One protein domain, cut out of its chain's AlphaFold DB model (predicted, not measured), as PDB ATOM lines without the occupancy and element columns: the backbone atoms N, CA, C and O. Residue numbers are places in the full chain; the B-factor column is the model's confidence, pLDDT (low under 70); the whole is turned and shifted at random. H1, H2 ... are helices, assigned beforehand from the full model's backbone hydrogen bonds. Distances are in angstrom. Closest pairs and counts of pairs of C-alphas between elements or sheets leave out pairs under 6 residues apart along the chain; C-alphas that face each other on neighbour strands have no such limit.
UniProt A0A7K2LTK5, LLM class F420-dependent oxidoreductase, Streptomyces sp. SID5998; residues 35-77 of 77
ATOM      1  N   GLU A  35     146.729 138.826 104.585       95.38
ATOM      2  CA  GLU A  35     147.085 139.066 105.981       95.38
ATOM      3  C   GLU A  35     146.088 138.421 106.955       95.38
ATOM      4  O   GLU A  35     146.477 137.925 108.017       95.38
ATOM      5  N   LYS A  36     144.802 138.365 106.584       96.25
ATOM      6  CA  LYS A  36     143.772 137.694 107.380       96.25
ATOM      7  C   LYS A  36     144.006 136.185 107.413       96.25
ATOM      8  O   LYS A  36     143.906 135.586 108.483       96.25
ATOM      9  N   HIS A  37     144.327 135.576 106.278       95.81
ATOM     10  CA  HIS A  37     144.647 134.158 106.188       95.81
ATOM     11  C   HIS A  37     145.872 133.802 107.043       95.81
ATOM     12  O   HIS A  37     145.856 132.794 107.756       95.81
ATOM     13  N   LEU A  38     146.905 134.652 107.041       94.81
ATOM     14  CA  LEU A  38     148.075 134.484 107.909       94.81
ATOM     15  C   LEU A  38     147.695 134.557 109.395       94.81
ATOM     16  O   LEU A  38     148.057 133.665 110.166       94.81
ATOM     17  N   ALA A  39     146.913 135.564 109.793       95.88
ATOM     18  CA  ALA A  39     146.442 135.721 111.170       95.88
ATOM     19  C   ALA A  39     145.594 134.527 111.637       95.88
ATOM     20  O   ALA A  39     145.814 133.980 112.721       95.88
ATOM     21  N   ASP A  40     144.655 134.082 110.800       96.88
ATOM     22  CA  ASP A  40     143.790 132.939 111.085       96.88
ATOM     23  C   ASP A  40     144.608 131.639 111.209       96.88
ATOM     24  O   ASP A  40     144.325 130.815 112.084       96.88
ATOM     25  N   THR A  41     145.661 131.477 110.401       95.62
ATOM     26  CA  THR A  41     146.575 130.328 110.472       95.62
ATOM     27  C   THR A  41     147.379 130.318 111.770       95.62
ATOM     28  O   THR A  41     147.418 129.298 112.461       95.62
ATOM     29  N   VAL A  42     147.982 131.447 112.154       95.69
ATOM     30  CA  VAL A  42     148.716 131.561 113.428       95.69
ATOM     31  C   VAL A  42     147.787 131.291 114.611       95.69
ATOM     32  O   VAL A  42     148.143 130.525 115.511       95.69
ATOM     33  N   ARG A  43     146.572 131.856 114.589       96.19
ATOM     34  CA  ARG A  43     145.562 131.615 115.623       96.19
ATOM     35  C   ARG A  43     145.206 130.134 115.723       96.19
ATOM     36  O   ARG A  43     145.221 129.606 116.824       96.19
ATOM     37  N   ARG A  44     144.993 129.434 114.602       95.81
ATOM     38  CA  ARG A  44     144.727 127.984 114.597       95.81
ATOM     39  C   ARG A  44     145.808 127.191 115.340       95.81
ATOM     40  O   ARG A  44     145.475 126.275 116.086       95.81
ATOM     41  N   TYR A  45     147.090 127.516 115.146       95.75
ATOM     42  CA  TYR A  45     148.170 126.841 115.874       95.75
ATOM     43  C   TYR A  45     148.130 127.143 117.375       95.75
ATOM     44  O   TYR A  45     148.286 126.226 118.181       95.75
ATOM     45  N   ARG A  46     147.883 128.400 117.765       95.50
ATOM     46  CA  ARG A  46     147.738 128.767 119.182       95.50
ATOM     47  C   ARG A  46     146.527 128.102 119.836       95.50
ATOM     48  O   ARG A  46     146.668 127.559 120.926       95.50
ATOM     49  N   ASP A  47     145.384 128.069 119.155       97.38
ATOM     50  CA  ASP A  47     144.156 127.414 119.623       97.38
ATOM     51  C   ASP A  47     144.352 125.899 119.798       97.38
ATOM     52  O   ASP A  47     143.754 125.286 120.680       97.38
ATOM     53  N   ALA A  48     145.242 125.291 119.006       97.00
ATOM     54  CA  ALA A  48     145.666 123.899 119.163       97.00
ATOM     55  C   ALA A  48     146.672 123.674 120.317       97.00
ATOM     56  O   ALA A  48     147.129 122.550 120.522       97.00
ATOM     57  N   GLY A  49     147.024 124.721 121.072       97.88
ATOM     58  CA  GLY A  49     147.909 124.658 122.236       97.88
ATOM     59  C   GLY A  49     149.378 124.982 121.954       97.88
ATOM     60  O   GLY A  49     150.219 124.771 122.831       97.88
ATOM     61  N   ALA A  50     149.725 125.491 120.764       97.38
ATOM     62  CA  ALA A  50     151.097 125.906 120.484       97.38
ATOM     63  C   ALA A  50     151.505 127.093 121.373       97.38
ATOM     64  O   ALA A  50     150.901 128.167 121.336       97.38
ATOM     65  N   THR A  51     152.578 126.918 122.145       95.88
ATOM     66  CA  THR A  51     153.164 127.986 122.972       95.88
ATOM     67  C   THR A  51     154.022 128.941 122.146       95.88
ATOM     68  O   THR A  51     154.088 130.136 122.440       95.88
ATOM     69  N   GLN A  52     154.648 128.425 121.087       93.69
ATOM     70  CA  GLN A  52     155.467 129.170 120.140       93.69
ATOM     71  C   GLN A  52     155.100 128.764 118.713       93.69
ATOM     72  O   GLN A  52     154.930 127.582 118.418       93.69
ATOM     73  N   VAL A  53     155.006 129.757 117.830       94.00
ATOM     74  CA  VAL A  53     154.808 129.565 116.391       94.00
ATOM     75  C   VAL A  53     156.024 130.155 115.690       94.00
ATOM     76  O   VAL A  53     156.330 131.333 115.869       94.00
ATOM     77  N   VAL A  54     156.733 129.327 114.924       93.81
ATOM     78  CA  VAL A  54     157.891 129.742 114.125       93.81
ATOM     79  C   VAL A  54     157.458 129.810 112.670       93.81
ATOM     80  O   VAL A  54     156.914 128.841 112.146       93.81
ATOM     81  N   VAL A  55     157.707 130.947 112.022       91.81
ATOM     82  CA  VAL A  55     157.369 131.161 110.613       91.81
ATOM     83  C   VAL A  55     158.647 131.240 109.787       91.81
ATOM     84  O   VAL A  55     159.564 131.991 110.121       91.81
ATOM     85  N   SER A  56     158.697 130.473 108.699       89.75
ATOM     86  CA  SER A  56     159.733 130.546 107.670       89.75
ATOM     87  C   SER A  56     159.113 130.971 106.339       89.75
ATOM     88  O   SER A  56     158.072 130.459 105.929       89.75
ATOM     89  N   ALA A  57     159.746 131.929 105.662       85.06
ATOM     90  CA  ALA A  57     159.292 132.411 104.363       85.06
ATOM     91  C   ALA A  57     159.842 131.531 103.227       85.06
ATOM     92  O   ALA A  57     160.981 131.071 103.280       85.06
ATOM     93  N   SER A  58     159.035 131.320 102.183       81.19
ATOM     94  CA  SER A  58     159.412 130.567 100.976       81.19
ATOM     95  C   SER A  58     159.960 131.448  99.846       81.19
ATOM     96  O   SER A  58     160.288 130.934  98.781       81.19
ATOM     97  N   GLU A  59     160.024 132.770 100.052       82.94
ATOM     98  CA  GLU A  59     160.414 133.800  99.069       82.94
ATOM     99  C   GLU A  59     159.599 133.801  97.748       82.94
ATOM    100  O   GLU A  59     159.924 134.540  96.821       82.94
ATOM    101  N   LEU A  60     158.500 133.033  97.654       87.00
ATOM    102  CA  LEU A  60     157.707 132.861  96.424       87.00
ATOM    103  C   LEU A  60     156.975 134.130  95.944       87.00
ATOM    104  O   LEU A  60     156.667 134.219  94.758       87.00
ATOM    105  N   GLY A  61     156.672 135.074  96.840       87.44
ATOM    106  CA  GLY A  61     155.962 136.330  96.528       87.44
ATOM    107  C   GLY A  61     156.878 137.517  96.197       87.44
ATOM    108  O   GLY A  61     156.420 138.612  95.887       87.44
ATOM    109  N   GLY A  62     158.199 137.331  96.257       92.50
ATOM    110  CA  GLY A  62     159.151 138.421  96.052       92.50
ATOM    111  C   GLY A  62     159.202 139.444  97.205       92.50
ATOM    112  O   GLY A  62     158.616 139.234  98.269       92.50
ATOM    113  N   PRO A  63     159.961 140.546  97.035       94.00
ATOM    114  CA  PRO A  63     160.318 141.439  98.140       94.00
ATOM    115  C   PRO A  63     159.144 142.198  98.772       94.00
ATOM    116  O   PRO A  63     159.151 142.404  99.985       94.00
ATOM    117  N   GLU A  64     158.157 142.611  97.972       94.31
ATOM    118  CA  GLU A  64     156.988 143.363  98.450       94.31
ATOM    119  C   GLU A  64     156.061 142.478  99.289       94.31
ATOM    120  O   GLU A  64     155.733 142.831 100.422       94.31
ATOM    121  N   ASP A  65     155.718 141.284  98.792       93.62
ATOM    122  CA  ASP A  65     154.911 140.319  99.548       93.62
ATOM    123  C   ASP A  65     155.633 139.859 100.814       93.62
ATOM    124  O   ASP A  65     155.006 139.672 101.859       93.62
ATOM    125  N   ARG A  66     156.962 139.719 100.756       93.19
ATOM    126  CA  ARG A  66     157.771 139.411 101.936       93.19
ATOM    127  C   ARG A  66     157.635 140.496 102.999       93.19
ATOM    128  O   ARG A  66     157.433 140.163 104.163       93.19
ATOM    129  N   LEU A  67     157.739 141.772 102.620       94.25
ATOM    130  CA  LEU A  67     157.575 142.885 103.559       94.25
ATOM    131  C   LEU A  67     156.172 142.875 104.182       94.25
ATOM    132  O   LEU A  67     156.066 142.849 105.406       94.25
ATOM    133  N   ARG A  68     155.121 142.783 103.358       94.56
ATOM    134  CA  ARG A  68     153.723 142.720 103.824       94.56
ATOM    135  C   ARG A  68     153.468 141.542 104.762       94.56
ATOM    136  O   ARG A  68     152.798 141.691 105.779       94.56
ATOM    137  N   THR A  69     154.040 140.378 104.452       94.50
ATOM    138  CA  THR A  69     153.951 139.174 105.291       94.50
ATOM    139  C   THR A  69     154.577 139.415 106.664       94.50
ATOM    140  O   THR A  69     153.969 139.088 107.683       94.50
ATOM    141  N   TRP A  70     155.771 140.013 106.719       93.94
ATOM    142  CA  TRP A  70     156.440 140.303 107.990       93.94
ATOM    143  C   TRP A  70     155.731 141.384 108.803       93.94
ATOM    144  O   TRP A  70     155.634 141.238 110.019       93.94
ATOM    145  N   GLU A  71     155.206 142.426 108.161       95.38
ATOM    146  CA  GLU A  71     154.397 143.453 108.826       95.38
ATOM    147  C   GLU A  71     153.126 142.848 109.435       95.38
ATOM    148  O   GLU A  71     152.831 143.081 110.609       95.38
ATOM    149  N   ALA A  72     152.420 142.005 108.677       95.12
ATOM    150  CA  ALA A  72     151.225 141.318 109.151       95.12
ATOM    151  C   ALA A  72     151.524 140.414 110.354       95.12
ATOM    152  O   ALA A  72     150.847 140.512 111.374       95.12
ATOM    153  N   LEU A  73     152.562 139.574 110.263       94.25
ATOM    154  CA  LEU A  73     152.970 138.675 111.349       94.25
ATOM    155  C   LEU A  73     153.476 139.437 112.579       94.25
ATOM    156  O   LEU A  73     153.181 139.042 113.705       94.25
ATOM    157  N   GLY A  74     154.209 140.535 112.375       94.00
ATOM    158  CA  GLY A  74     154.702 141.400 113.447       94.00
ATOM    159  C   GLY A  74     153.587 142.110 114.219       94.00
ATOM    160  O   GLY A  74     153.785 142.472 115.377       94.00
ATOM    161  N   GLY A  75     152.408 142.267 113.614       93.94
ATOM    162  CA  GLY A  75     151.220 142.824 114.260       93.94
ATOM    163  C   GLY A  75     150.431 141.846 115.144       93.94
ATOM    164  O   GLY A  75     149.516 142.287 115.835       93.94
ATOM    165  N   LEU A  76     150.749 140.543 115.149       89.50
ATOM    166  CA  LEU A  76     149.965 139.493 115.832       89.50
ATOM    167  C   LEU A  76     150.317 139.299 117.325       89.50
ATOM    168  O   LEU A  76     150.431 138.159 117.781       89.50
ATOM    169  N   ALA A  77     150.505 140.392 118.069       64.31
ATOM    170  CA  ALA A  77     150.851 140.366 119.498       64.31
ATOM    171  C   ALA A  77     149.836 139.596 120.367       64.31
ATOM    172  O   ALA A  77     148.618 139.867 120.246       64.31
TER     173      ALA A  77
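AT A GLANCE: This is residues 35 to 77 of the 77 residues of the protein "LLM class F420-dependent oxidoreductase" of Streptomyces sp. SID5998 (UniProt A0A7K2LTK5). Two equal helices, H1 and H2, are offset along the long axis and meet where the first residues of H1 pack on the later part of H2; the link, residues 48 to 61, runs back along one side from the far end of H1 to the far end of H2. The printed part has 43 residues with two named helices, H1 then H2, and no named strand: all helix. It is elongated, 32 by 17 by 15 A, and only just compact, close to loose, with a radius of gyration of the C-alphas of 10.9 A.

HOW THE PARTS SIT: H1, residues 35 to 47, touches H2, residues 62 to 74, with residues 35 to 39 alone, and H2 touches it with residues 68 to 73 alone. The closest C-alphas, of Glu 35 and Ala 72, are 5.7 A apart. The helices run the same way at a steep tilt of 45 degrees. In H1 and H2 every O i to N i+4 pair is within hydrogen-bond range.

IN THESE COORDINATES: H1 begins at C-alpha 35 (147.085, 139.066, 105.981) and H2 ends at C-alpha 74 (154.702, 141.400, 113.447). Each measures 18.2 A from first to last C-alpha.

THE WHOLE: The C-alphas farthest apart, of Gly 49 and Pro 63, are 31.9 A apart. The printed part has no cut; the link is long, 14 residues. Residue 77 is under 70 in pLDDT.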